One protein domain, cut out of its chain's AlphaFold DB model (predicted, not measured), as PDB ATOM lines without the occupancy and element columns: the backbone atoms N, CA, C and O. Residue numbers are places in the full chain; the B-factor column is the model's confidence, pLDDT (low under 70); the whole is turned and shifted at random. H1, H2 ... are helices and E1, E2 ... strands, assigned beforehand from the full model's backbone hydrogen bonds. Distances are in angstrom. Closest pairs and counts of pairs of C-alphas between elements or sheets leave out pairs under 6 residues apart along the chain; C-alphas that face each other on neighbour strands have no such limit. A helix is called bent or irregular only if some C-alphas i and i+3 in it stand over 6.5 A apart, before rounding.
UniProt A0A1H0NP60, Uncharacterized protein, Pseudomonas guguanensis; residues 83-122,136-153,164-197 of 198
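AT A GLANCE: This is residues 83 to 122, 136 to 153 and 164 to 197 of the 198 residues of an uncharacterized protein of Pseudomonas guguanensis (UniProt A0A1H0NP60). A strongly twisted sheet of four strands is sandwiched between two helices: H2 packs on one face, mostly at E4 and E3, and the long H4 crosses the other face. H3 folds back beside H2, the short H1 precedes H2 off the sheet, and residues 192 to 197 stick out at the far end of H4. The printed part has 92 residues, with four named helices and four named strands in the order H1 H2 H3 E1 E2 E3 E4 H4; the sheet's order is E1 E2 E3 E4, all antiparallel, and the class is mixed, helices and strands. The whole is compact and rounded, with a radius of gyration of the C-alphas of 12.8 A and spans of 33 by 32 by 27 A.

HOW THE PARTS SIT: H1, residues 83 to 86, and H2, residues 88 to 99, meet only through their tight link. H3, residues 106 to 111, forms a helical hairpin with H2: residues 89 to 93 of H2 touch it, at a shallow tilt of 16 degrees, opposite ways, and the closest C-alphas, of Pro 89 and Leu 108, are 5.3 A apart. E1, residues 119 to 122, is an edge strand, antiparallel to E2, residues 136 to 142, with N 120 and O 137 within hydrogen-bond range at 2.8 A. E2 forms a hairpin with E3, residues 145 to 153, with N 138 and O 149 at 2.8 A. E4, residues 164 to 169, the other edge strand, is antiparallel to E3, with N 150 and O 166 at 2.8 A. H2 is on the sheet; its closest C-alphas to E4 are those of Ala 95 and Tyr 165, 5.1 A apart. H4, residues 175 to 194, is on the opposite face, over E2 and E3, at a height over the sheet of 8.9 A. It runs across the strands, at 71 degrees to E2 on the local plane; the closest C-alphas, of Tyr 139 and Phe 184, are 7.1 A apart. H2 and H4 are apart. Every O i to N i+4 pair is within hydrogen-bond range in H2 and H3, and 14 of 16 in H4; H1 is too short for such a pair.

IN THESE COORDINATES: H1, 5.0 A long, begins at C-alpha 83, (-24.719, -4.421, 13.669). H2 measures 16.5 A, H3 8.6 A, E1 9.5 A, E2 18.9 A, E3 25.7 A and E4 16.4 A. H4 measures 29.9 A and ends at C-alpha 194, (-17.058, 0.878, -7.373); it is irregular, with C-alphas 176 and 179 7.5 A apart.

THE WHOLE: The C-alphas farthest apart, of Glu 98 and Arg 197, are 37.3 A apart. Residues 123 to 135 and 154 to 163 are not printed; the C-alpha gaps across these cuts are 5.0 A and 9.5 A. Of the links printed whole, none is long. The mean pLDDT of the printed part is 93.4, with residues 164, 196 and 197 under 70.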
ATOM      1  N   ASN A  83     -23.873  -5.289  12.848       93.44
ATOM      2  CA  ASN A  83     -24.719  -4.421  13.669       93.44
ATOM      3  C   ASN A  83     -24.002  -3.107  14.006       93.44
ATOM      4  O   ASN A  83     -24.601  -2.048  13.933       93.44
ATOM      5  N   GLN A  84     -22.699  -3.159  14.296       94.50
ATOM      6  CA  GLN A  84     -21.925  -1.945  14.573       94.50
ATOM      7  C   GLN A  84     -21.755  -1.053  13.344       94.50
ATOM      8  O   GLN A  84     -21.694   0.161  13.486       94.50
ATOM      9  N   ILE A  85     -21.659  -1.648  12.154       95.56
ATOM     10  CA  ILE A  85     -21.618  -0.897  10.894       95.56
ATOM     11  C   ILE A  85     -22.969  -0.219  10.642       95.56
ATOM     12  O   ILE A  85     -22.996   0.952  10.278       95.56
ATOM     13  N   ALA A  86     -24.078  -0.924  10.889       95.06
ATOM     14  CA  ALA A  86     -25.426  -0.368  10.771       95.06
ATOM     15  C   ALA A  86     -25.683   0.796  11.750       95.06
ATOM     16  O   ALA A  86     -26.502   1.660  11.467       95.06
ATOM     17  N   ASP A  87     -24.944   0.864  12.862       95.00
ATOM     18  CA  ASP A  87     -25.028   1.972  13.818       95.00
ATOM     19  C   ASP A  87     -24.253   3.232  13.372       95.00
ATOM     20  O   ASP A  87     -24.384   4.281  14.003       95.00
ATOM     21  N   PHE A  88     -23.432   3.188  12.313       96.50
ATOM     22  CA  PHE A  88     -22.625   4.348  11.902       96.50
ATOM     23  C   PHE A  88     -23.444   5.603  11.557       96.50
ATOM     24  O   PHE A  88     -23.026   6.683  11.988       96.50
ATOM     25  N   PRO A  89     -24.599   5.523  10.868       96.88
ATOM     26  CA  PRO A  89     -25.453   6.690  10.671       96.88
ATOM     27  C   PRO A  89     -25.944   7.291  11.993       96.88
ATOM     28  O   PRO A  89     -25.952   8.510  12.138       96.88
ATOM     29  N   ILE A  90     -26.252   6.456  12.994       95.56
ATOM     30  CA  ILE A  90     -26.653   6.904  14.337       95.56
ATOM     31  C   ILE A  90     -25.484   7.604  15.037       95.56
ATOM     32  O   ILE A  90     -25.656   8.693  15.583       95.56
ATOM     33  N   VAL A  91     -24.283   7.017  14.997       95.69
ATOM     34  CA  VAL A  91     -23.065   7.622  15.567       95.69
ATOM     35  C   VAL A  91     -22.800   8.995  14.947       95.69
ATOM     36  O   VAL A  91     -22.549   9.959  15.671       95.69
ATOM     37  N   ALA A  92     -22.885   9.098  13.619       96.69
ATOM     38  CA  ALA A  92     -22.695  10.351  12.905       96.69
ATOM     39  C   ALA A  92     -23.780  11.381  13.245       96.69
ATOM     40  O   ALA A  92     -23.449  12.521  13.562       96.69
ATOM     41  N   ALA A  93     -25.053  10.975  13.242       96.31
ATOM     42  CA  ALA A  93     -26.170  11.857  13.547       96.31
ATOM     43  C   ALA A  93     -26.076  12.423  14.969       96.31
ATOM     44  O   ALA A  93     -26.204  13.630  15.148       96.31
ATOM     45  N   MET A  94     -25.764  11.585  15.964       95.12
ATOM     46  CA  MET A  94     -25.570  12.029  17.347       95.12
ATOM     47  C   MET A  94     -24.403  13.017  17.478       95.12
ATOM     48  O   MET A  94     -24.523  14.030  18.160       95.12
ATOM     49  N   ALA A  95     -23.276  12.743  16.812       95.94
ATOM     50  CA  ALA A  95     -22.113  13.628  16.853       95.94
ATOM     51  C   ALA A  95     -22.402  14.991  16.204       95.94
ATOM     52  O   ALA A  95     -21.986  16.026  16.722       95.94
ATOM     53  N   LEU A  96     -23.100  14.998  15.065       96.62
ATOM     54  CA  LEU A  96     -23.480  16.229  14.378       96.62
ATOM     55  C   LEU A  96     -24.543  16.998  15.159       96.62
ATOM     56  O   LEU A  96     -24.409  18.203  15.294       96.62
ATOM     57  N   GLN A  97     -25.526  16.324  15.754       95.44
ATOM     58  CA  GLN A  97     -26.523  16.969  16.607       95.44
ATOM     59  C   GLN A  97     -25.879  17.758  17.761       95.44
ATOM     60  O   GLN A  97     -26.343  18.847  18.092       95.44
ATOM     61  N   GLU A  98     -24.822  17.220  18.377       94.12
ATOM     62  CA  GLU A  98     -24.127  17.873  19.493       94.12
ATOM     63  C   GLU A  98     -23.250  19.052  19.040       94.12
ATOM     64  O   GLU A  98     -23.258  20.101  19.681       94.12
ATOM     65  N   HIS A  99     -22.477  18.888  17.959       95.56
ATOM     66  CA  HIS A  99     -21.423  19.846  17.573       95.56
ATOM     67  C   HIS A  99     -21.807  20.785  16.417       95.56
ATOM     68  O   HIS A  99     -21.180  21.830  16.265       95.56
ATOM     69  N   TYR A 100     -22.808  20.417  15.615       96.19
ATOM     70  CA  TYR A 100     -23.293  21.119  14.416       96.19
ATOM     71  C   TYR A 100     -24.827  20.989  14.297       96.19
ATOM     72  O   TYR A 100     -25.325  20.374  13.347       96.19
ATOM     73  N   PRO A 101     -25.605  21.503  15.270       95.12
ATOM     74  CA  PRO A 101     -27.060  21.320  15.318       95.12
ATOM     75  C   PRO A 101     -27.803  21.899  14.103       95.12
ATOM     76  O   PRO A 101     -28.945  21.522  13.848       95.12
ATOM     77  N   GLU A 102     -27.179  22.813  13.361       94.69
ATOM     78  CA  GLU A 102     -27.681  23.377  12.109       94.69
ATOM     79  C   GLU A 102     -27.589  22.420  10.912       94.69
ATOM     80  O   GLU A 102     -28.275  22.631   9.912       94.69
ATOM     81  N   ALA A 103     -26.750  21.384  10.992       95.25
ATOM     82  CA  ALA A 103     -26.676  20.355   9.968       95.25
ATOM     83  C   ALA A 103     -27.919  19.457  10.036       95.25
ATOM     84  O   ALA A 103     -28.355  19.052  11.120       95.25
ATOM     85  N   ASP A 104     -28.457  19.083   8.872       95.56
ATOM     86  CA  ASP A 104     -29.624  18.201   8.755       95.56
ATOM     87  C   ASP A 104     -29.250  16.728   9.008       95.56
ATOM     88  O   ASP A 104     -29.287  15.859   8.136       95.56
ATOM     89  N   HIS A 105     -28.808  16.458  10.233       94.06
ATOM     90  CA  HIS A 105     -28.316  15.165  10.695       94.06
ATOM     91  C   HIS A 105     -29.386  14.064  10.651       94.06
ATOM     92  O   HIS A 105     -29.033  12.884  10.621       94.06
ATOM     93  N   LEU A 106     -30.674  14.424  10.595       96.56
ATOM     94  CA  LEU A 106     -31.776  13.470  10.451       96.56
ATOM     95  C   LEU A 106     -31.743  12.751   9.098       96.56
ATOM     96  O   LEU A 106     -32.072  11.570   9.049       96.56
ATOM     97  N   LYS A 107     -31.210  13.375   8.037       96.19
ATOM     98  CA  LYS A 107     -31.002  12.703   6.740       96.19
ATOM     99  C   LYS A 107     -30.169  11.429   6.847       96.19
ATOM    100  O   LYS A 107     -30.375  10.502   6.066       96.19
ATOM    101  N   LEU A 108     -29.222  11.366   7.784       96.06
ATOM    102  CA  LEU A 108     -28.414  10.164   8.011       96.06
ATOM    103  C   LEU A 108     -29.260   9.025   8.588       96.06
ATOM    104  O   LEU A 108     -29.024   7.870   8.255       96.06
ATOM    105  N   LEU A 109     -30.249   9.353   9.422       95.75
ATOM    106  CA  LEU A 109     -31.182   8.384   9.992       95.75
ATOM    107  C   LEU A 109     -32.244   7.959   8.975       95.75
ATOM    108  O   LEU A 109     -32.615   6.796   8.946       95.75
ATOM    109  N   ASP A 110     -32.696   8.877   8.120       96.06
ATOM    110  CA  ASP A 110     -33.732   8.589   7.124       96.06
ATOM    111  C   ASP A 110     -33.202   7.773   5.935       96.06
ATOM    112  O   ASP A 110     -33.918   6.939   5.382       96.06
ATOM    113  N   SER A 111     -31.961   8.032   5.506       93.94
ATOM    114  CA  SER A 111     -31.356   7.363   4.343       93.94
ATOM    115  C   SER A 111     -30.521   6.131   4.686       93.94
ATOM    116  O   SER A 111     -30.245   5.343   3.784       93.94
ATOM    117  N   GLU A 112     -30.115   5.981   5.953       93.56
ATOM    118  CA  GLU A 112     -29.263   4.896   6.464       93.56
ATOM    119  C   GLU A 112     -28.115   4.515   5.502       93.56
ATOM    120  O   GLU A 112     -28.026   3.368   5.050       93.56
ATOM    121  N   PRO A 113     -27.229   5.461   5.132       94.38
ATOM    122  CA  PRO A 113     -26.205   5.193   4.132       94.38
ATOM    123  C   PRO A 113     -25.234   4.105   4.614       94.38
ATOM    124  O   PRO A 113     -24.881   4.045   5.795       94.38
ATOM    125  N   ASP A 114     -24.732   3.276   3.692       93.88
ATOM    126  CA  ASP A 114     -23.642   2.350   4.013       93.88
ATOM    127  C   ASP A 114     -22.336   3.130   4.199       93.88
ATOM    128  O   ASP A 114     -21.719   3.620   3.251       93.88
ATOM    129  N   LEU A 115     -21.907   3.239   5.453       95.69
ATOM    130  CA  LEU A 115     -20.694   3.951   5.848       95.69
ATOM    131  C   LEU A 115     -19.516   3.006   6.141       95.69
ATOM    132  O   LEU A 115     -18.489   3.441   6.668       95.69
ATOM    133  N   SER A 116     -19.624   1.718   5.805       94.06
ATOM    134  CA  SER A 116     -18.596   0.706   6.093       94.06
ATOM    135  C   SER A 116     -17.222   1.051   5.504       94.06
ATOM    136  O   SER A 116     -16.197   0.848   6.157       94.06
ATOM    137  N   ALA A 117     -17.187   1.642   4.308       94.06
ATOM    138  CA  ALA A 117     -15.958   2.068   3.639       94.06
ATOM    139  C   ALA A 117     -15.406   3.413   4.151       94.06
ATOM    140  O   ALA A 117     -14.296   3.805   3.779       94.06
ATOM    141  N   ARG A 118     -16.140   4.112   5.025       97.12
ATOM    142  CA  ARG A 118     -15.840   5.478   5.488       97.12
ATOM    143  C   ARG A 118     -15.277   5.548   6.907       97.12
ATOM    144  O   ARG A 118     -15.052   6.640   7.419       97.12
ATOM    145  N   VAL A 119     -14.998   4.406   7.538       97.06
ATOM    146  CA  VAL A 119     -14.348   4.337   8.857       97.06
ATOM    147  C   VAL A 119     -12.841   4.079   8.735       97.06
ATOM    148  O   VAL A 119     -12.395   3.263   7.925       97.06
ATOM    149  N   ARG A 120     -12.024   4.761   9.541       96.44
ATOM    150  CA  ARG A 120     -10.572   4.542   9.647       96.44
ATOM    151  C   ARG A 120     -10.156   4.455  11.110       96.44
ATOM    152  O   ARG A 120     -10.618   5.236  11.935       96.44
ATOM    153  N   TYR A 121      -9.270   3.516  11.426       95.56
ATOM    154  CA  TYR A 121      -8.617   3.474  12.735       95.56
ATOM    155  C   TYR A 121      -7.706   4.696  12.899       95.56
ATOM    156  O   TYR A 121      -6.967   5.028  11.972       95.56
ATOM    157  N   ALA A 122      -7.761   5.345  14.062       92.94
ATOM    158  CA  ALA A 122      -6.963   6.527  14.360       92.94
ATOM    159  C   ALA A 122      -5.788   6.181  15.286       92.94
ATOM    160  O   ALA A 122      -4.624   6.283  14.903       92.94
ATOM    161  N   TYR A 136     -11.583   5.842  16.374       96.38
ATOM    162  CA  TYR A 136     -11.834   5.760  14.944       96.38
ATOM    163  C   TYR A 136     -12.345   7.095  14.420       96.38
ATOM    164  O   TYR A 136     -13.038   7.830  15.123       96.38
ATOM    165  N   TYR A 137     -12.024   7.367  13.161       97.62
ATOM    166  CA  TYR A 137     -12.601   8.447  12.378       97.62
ATOM    167  C   TYR A 137     -13.656   7.885  11.434       97.62
ATOM    168  O   TYR A 137     -13.381   6.950  10.681       97.62
ATOM    169  N   LEU A 138     -14.841   8.475  11.459       97.81
ATOM    170  CA  LEU A 138     -15.918   8.254  10.510       97.81
ATOM    171  C   LEU A 138     -16.053   9.505   9.634       97.81
ATOM    172  O   LEU A 138     -16.282  10.605  10.137       97.81
ATOM    173  N   TYR A 139     -15.856   9.327   8.331       98.12
ATOM    174  CA  TYR A 139     -15.813  10.405   7.347       98.12
ATOM    175  C   TYR A 139     -17.193  10.605   6.725       98.12
ATOM    176  O   TYR A 139     -17.684   9.750   5.989       98.12
ATOM    177  N   ILE A 140     -17.817  11.740   7.013       97.56
ATOM    178  CA  ILE A 140     -19.184  12.052   6.603       97.56
ATOM    179  C   ILE A 140     -19.163  13.225   5.637       97.56
ATOM    180  O   ILE A 140     -18.464  14.208   5.862       97.56
ATOM    181  N   GLU A 141     -19.952  13.126   4.576       95.88
ATOM    182  CA  GLU A 141     -20.331  14.280   3.773       95.88
ATOM    183  C   GLU A 141     -21.844  14.436   3.871       95.88
ATOM    184  O   GLU A 141     -22.580  13.471   3.671       95.88
ATOM    185  N   LEU A 142     -22.291  15.633   4.230       95.62
ATOM    186  CA  LEU A 142     -23.698  15.962   4.387       95.62
ATOM    187  C   LEU A 142     -23.929  17.356   3.809       95.62
ATOM    188  O   LEU A 142     -23.267  18.312   4.214       95.62
ATOM    189  N   ASP A 143     -24.824  17.448   2.826       92.88
ATOM    190  CA  ASP A 143     -25.167  18.691   2.121       92.88
ATOM    191  C   ASP A 143     -23.936  19.476   1.616       92.88
ATOM    192  O   ASP A 143     -23.848  20.698   1.722       92.88
ATOM    193  N   GLY A 144     -22.948  18.749   1.078       92.12
ATOM    194  CA  GLY A 144     -21.701  19.310   0.544       92.12
ATOM    195  C   GLY A 144     -20.677  19.729   1.603       92.12
ATOM    196  O   GLY A 144     -19.592  20.190   1.251       92.12
ATOM    197  N   THR A 145     -20.981  19.552   2.893       96.19
ATOM    198  CA  THR A 145     -20.031  19.792   3.984       96.19
ATOM    199  C   THR A 145     -19.414  18.482   4.452       96.19
ATOM    200  O   THR A 145     -20.105  17.494   4.699       96.19
ATOM    201  N   ARG A 146     -18.087  18.479   4.595       97.44
ATOM    202  CA  ARG A 146     -17.311  17.329   5.065       97.44
ATOM    203  C   ARG A 146     -17.082  17.414   6.571       97.44
ATOM    204  O   ARG A 146     -16.591  18.423   7.074       97.44
ATOM    205  N   TYR A 147     -17.361  16.327   7.277       97.88
ATOM    206  CA  TYR A 147     -17.181  16.184   8.718       97.88
ATOM    207  C   TYR A 147     -16.373  14.931   9.044       97.88
ATOM    208  O   TYR A 147     -16.545  13.877   8.435       97.88
ATOM    209  N   VAL A 148     -15.527  15.023  10.063       97.94
ATOM    210  CA  VAL A 148     -14.868  13.867  10.672       97.94
ATOM    211  C   VAL A 148     -15.455  13.659  12.057       97.94
ATOM    212  O   VAL A 148     -15.318  14.514  12.933       97.94
ATOM    213  N   VAL A 149     -16.102  12.515  12.250       97.50
ATOM    214  CA  VAL A 149     -16.632  12.082  13.540       97.50
ATOM    215  C   VAL A 149     -15.615  11.161  14.197       97.50
ATOM    216  O   VAL A 149     -15.275  10.109  13.665       97.50
ATOM    217  N   THR A 150     -15.108  11.558  15.358       95.88
ATOM    218  CA  THR A 150     -14.290  10.702  16.216       95.88
ATOM    219  C   THR A 150     -15.205   9.951  17.170       95.88
ATOM    220  O   THR A 150     -16.035  10.571  17.832       95.88
ATOM    221  N   PHE A 151     -15.043   8.635  17.257       95.38
ATOM    222  CA  PHE A 151     -15.738   7.794  18.228       95.38
ATOM    223  C   PHE A 151     -14.794   6.722  18.777       95.38
ATOM    224  O   PHE A 151     -13.794   6.385  18.139       95.38
ATOM    225  N   ASP A 152     -15.107   6.188  19.957       94.06
ATOM    226  CA  ASP A 152     -14.297   5.178  20.627       94.06
ATOM    227  C   ASP A 152     -15.020   3.836  20.795       94.06
ATOM    228  O   ASP A 152     -16.249   3.724  20.865       94.06
ATOM    229  N   ARG A 153     -14.212   2.782  20.859       94.69
ATOM    230  CA  ARG A 153     -14.632   1.423  21.189       94.69
ATOM    231  C   ARG A 153     -13.812   0.916  22.354       94.69
ATOM    232  O   ARG A 153     -12.637   1.247  22.493       94.69
ATOM    233  N   THR A 164     -18.111   9.555  23.704       69.88
ATOM    234  CA  THR A 164     -17.011  10.376  23.142       69.88
ATOM    235  C   THR A 164     -17.207  10.835  21.701       69.88
ATOM    236  O   THR A 164     -16.249  11.267  21.060       69.88
ATOM    237  N   TYR A 165     -18.435  10.783  21.182       89.56
ATOM    238  CA  TYR A 165     -18.699  11.213  19.814       89.56
ATOM    239  C   TYR A 165     -18.378  12.702  19.653       89.56
ATOM    240  O   TYR A 165     -18.957  13.565  20.307       89.56
ATOM    241  N   ARG A 166     -17.398  13.007  18.805       92.62
ATOM    242  CA  ARG A 166     -16.920  14.370  18.553       92.62
ATOM    243  C   ARG A 166     -16.895  14.597  17.058       92.62
ATOM    244  O   ARG A 166     -16.170  13.892  16.363       92.62
ATOM    245  N   ALA A 167     -17.639  15.574  16.561       96.06
ATOM    246  CA  ALA A 167     -17.572  15.948  15.155       96.06
ATOM    247  C   ALA A 167     -16.654  17.158  14.955       96.06
ATOM    248  O   ALA A 167     -16.564  18.045  15.803       96.06
ATOM    249  N   ARG A 168     -15.986  17.204  13.804       96.06
ATOM    250  CA  ARG A 168     -15.251  18.374  13.326       96.06
ATOM    251  C   ARG A 168     -15.525  18.572  11.842       96.06
ATOM    252  O   ARG A 168     -15.278  17.664  11.055       96.06
ATOM    253  N   ALA A 169     -15.974  19.760  11.464       96.25
ATOM    254  CA  ALA A 169     -16.072  20.174  10.074       96.25
ATOM    255  C   ALA A 169     -14.670  20.365   9.478       96.25
ATOM    256  O   ALA A 169     -13.777  20.945  10.106       96.25
ATOM    257  N   ILE A 170     -14.482  19.872   8.259       95.75
ATOM    258  CA  ILE A 170     -13.265  20.061   7.480       95.75
ATOM    259  C   ILE A 170     -13.489  21.262   6.571       95.75
ATOM    260  O   ILE A 170     -14.242  21.190   5.602       95.75
ATOM    261  N   ILE A 171     -12.858  22.380   6.927       90.56
ATOM    262  CA  ILE A 171     -13.065  23.686   6.301       90.56
ATOM    263  C   ILE A 171     -11.722  24.330   5.974       90.56
ATOM    264  O   ILE A 171     -10.780  24.253   6.760       90.56
ATOM    265  N   GLY A 172     -11.646  25.002   4.827       88.69
ATOM    266  CA  GLY A 172     -10.436  25.695   4.387       88.69
ATOM    267  C   GLY A 172      -9.199  24.793   4.260       88.69
ATOM    268  O   GLY A 172      -9.269  23.565   4.263       88.69
ATOM    269  N   GLU A 173      -8.033  25.434   4.167       90.38
ATOM    270  CA  GLU A 173      -6.747  24.778   3.900       90.38
ATOM    271  C   GLU A 173      -5.820  24.781   5.125       90.38
ATOM    272  O   GLU A 173      -4.628  25.076   5.043       90.38
ATOM    273  N   TYR A 174      -6.354  24.438   6.301       88.94
ATOM    274  CA  TYR A 174      -5.528  24.306   7.504       88.94
ATOM    275  C   TYR A 174      -4.644  23.054   7.431       88.94
ATOM    276  O   TYR A 174      -5.117  21.965   7.080       88.94
ATOM    277  N   ALA A 175      -3.370  23.196   7.813       89.44
ATOM    278  CA  ALA A 175      -2.385  22.109   7.809       89.44
ATOM    279  C   ALA A 175      -2.792  20.937   8.719       89.44
ATOM    280  O   ALA A 175      -2.612  19.780   8.353       89.44
ATOM    281  N   SER A 176      -3.431  21.225   9.858       85.44
ATOM    282  CA  SER A 176      -3.942  20.216  10.798       85.44
ATOM    283  C   SER A 176      -5.057  19.330  10.229       85.44
ATOM    284  O   SER A 176      -5.396  18.318  10.831       85.44
ATOM    285  N   GLN A 177      -5.636  19.700   9.083       92.00
ATOM    286  CA  GLN A 177      -6.719  18.967   8.423       92.00
ATOM    287  C   GLN A 177      -6.288  18.323   7.096       92.00
ATOM    288  O   GLN A 177      -7.101  17.667   6.447       92.00
ATOM    289  N   ALA A 178      -5.026  18.492   6.684       93.25
ATOM    290  CA  ALA A 178      -4.540  18.021   5.388       93.25
ATOM    291  C   ALA A 178      -4.677  16.496   5.225       93.25
ATOM    292  O   ALA A 178      -5.102  16.022   4.173       93.25
ATOM    293  N   GLU A 179      -4.388  15.730   6.281       93.56
ATOM    294  CA  GLU A 179      -4.556  14.272   6.268       93.56
ATOM    295  C   GLU A 179      -6.023  13.874   6.057       93.56
ATOM    296  O   GLU A 179      -6.316  13.018   5.226       93.56
ATOM    297  N   HIS A 180      -6.964  14.542   6.730       96.12
ATOM    298  CA  HIS A 180      -8.388  14.260   6.557       96.12
ATOM    299  C   HIS A 180      -8.877  14.582   5.141       96.12
ATOM    300  O   HIS A 180      -9.635  13.792   4.580       96.12
ATOM    301  N   ARG A 181      -8.425  15.694   4.538       96.25
ATOM    302  CA  ARG A 181      -8.756  16.027   3.139       96.25
ATOM    303  C   ARG A 181      -8.283  14.935   2.181       96.25
ATOM    304  O   ARG A 181      -9.071  14.474   1.359       96.25
ATOM    305  N   LYS A 182      -7.053  14.446   2.360       96.19
ATOM    306  CA  LYS A 182      -6.518  13.330   1.572       96.19
ATOM    307  C   LYS A 182      -7.367  12.060   1.713       96.19
ATOM    308  O   LYS A 182      -7.655  11.404   0.718       96.19
ATOM    309  N   VAL A 183      -7.803  11.717   2.926       96.94
ATOM    310  CA  VAL A 183      -8.648  10.530   3.144       96.94
ATOM    311  C   VAL A 183     -10.015  10.670   2.463       96.94
ATOM    312  O   VAL A 183     -10.499   9.695   1.891       96.94
ATOM    313  N   PHE A 184     -10.623  11.862   2.462       96.69
ATOM    314  CA  PHE A 184     -11.847  12.110   1.689       96.69
ATOM    315  C   PHE A 184     -11.636  11.864   0.190       96.69
ATOM    316  O   PHE A 184     -12.415  11.138  -0.423       96.69
ATOM    317  N   GLU A 185     -10.551  12.385  -0.388       95.69
ATOM    318  CA  GLU A 185     -10.219  12.160  -1.803       95.69
ATOM    319  C   GLU A 185     -10.023  10.669  -2.129       95.69
ATOM    320  O   GLU A 185     -10.457  10.194  -3.183       95.69
ATOM    321  N   GLU A 186      -9.384   9.917  -1.228       96.38
ATOM    322  CA  GLU A 186      -9.195   8.468  -1.358       96.38
ATOM    323  C   GLU A 186     -10.532   7.713  -1.340       96.38
ATOM    324  O   GLU A 186     -10.759   6.857  -2.201       96.38
ATOM    325  N   ILE A 187     -11.424   8.051  -0.401       95.62
ATOM    326  CA  ILE A 187     -12.776   7.478  -0.295       95.62
ATOM    327  C   ILE A 187     -13.567   7.760  -1.575       95.62
ATOM    328  O   ILE A 187     -14.059   6.834  -2.214       95.62
ATOM    329  N   GLU A 188     -13.616   9.013  -2.019       93.88
ATOM    330  CA  GLU A 188     -14.347   9.408  -3.228       93.88
ATOM    331  C   GLU A 188     -13.783   8.750  -4.490       93.88
ATOM    332  O   GLU A 188     -14.509   8.430  -5.434       93.88
ATOM    333  N   ALA A 189     -12.463   8.563  -4.555       94.44
ATOM    334  CA  ALA A 189     -11.833   7.833  -5.646       94.44
ATOM    335  C   ALA A 189     -12.221   6.351  -5.642       94.44
ATOM    336  O   ALA A 189     -12.399   5.777  -6.720       94.44
ATOM    337  N   GLN A 190     -12.353   5.736  -4.468       92.25
ATOM    338  CA  GLN A 190     -12.818   4.361  -4.328       92.25
ATOM    339  C   GLN A 190     -14.291   4.228  -4.731       92.25
ATOM    340  O   GLN A 190     -14.604   3.423  -5.606       92.25
ATOM    341  N   GLU A 191     -15.168   5.077  -4.200       90.62
ATOM    342  CA  GLU A 191     -16.608   5.062  -4.493       90.62
ATOM    343  C   GLU A 191     -16.886   5.267  -5.988       90.62
ATOM    344  O   GLU A 191     -17.673   4.539  -6.590       90.62
ATOM    345  N   ARG A 192     -16.156   6.177  -6.650       91.38
ATOM    346  CA  ARG A 192     -16.243   6.350  -8.113       91.38
ATOM    347  C   ARG A 192     -15.800   5.117  -8.900       91.38
ATOM    348  O   ARG A 192     -16.266   4.914 -10.020       91.38
ATOM    349  N   ARG A 193     -14.854   4.326  -8.385       90.06
ATOM    350  CA  ARG A 193     -14.405   3.086  -9.043       90.06
ATOM    351  C   ARG A 193     -15.422   1.968  -8.863       90.06
ATOM    352  O   ARG A 193     -15.623   1.201  -9.798       90.06
ATOM    353  N   GLU A 194     -16.042   1.882  -7.694       84.88
ATOM    354  CA  GLU A 194     -17.058   0.878  -7.373       84.88
ATOM    355  C   GLU A 194     -18.373   1.171  -8.105       84.88
ATOM    356  O   GLU A 194     -18.898   0.292  -8.782       84.88
ATOM    357  N   GLY A 195     -18.820   2.430  -8.124       74.56
ATOM    358  CA  GLY A 195     -20.009   2.863  -8.867       74.56
ATOM    359  C   GLY A 195     -19.885   2.788 -10.396       74.56
ATOM    360  O   GLY A 195     -20.888   2.849 -11.091       74.56
ATOM    361  N   ARG A 196     -18.671   2.634 -10.948       60.12
ATOM    362  CA  ARG A 196     -18.444   2.369 -12.386       60.12
ATOM    363  C   ARG A 196     -18.476   0.881 -12.753       60.12
ATOM    364  O   ARG A 196     -18.355   0.558 -13.931       60.12
ATOM    365  N   ARG A 197     -18.530  -0.015 -11.762       53.59
ATOM    366  CA  ARG A 197     -18.504  -1.476 -11.946       53.59
ATOM    367  C   ARG A 197     -19.871  -2.145 -11.757       53.59
ATOM    368  O   ARG A 197     -19.952  -3.346 -12.008       53.59
TER     369      ARG A 197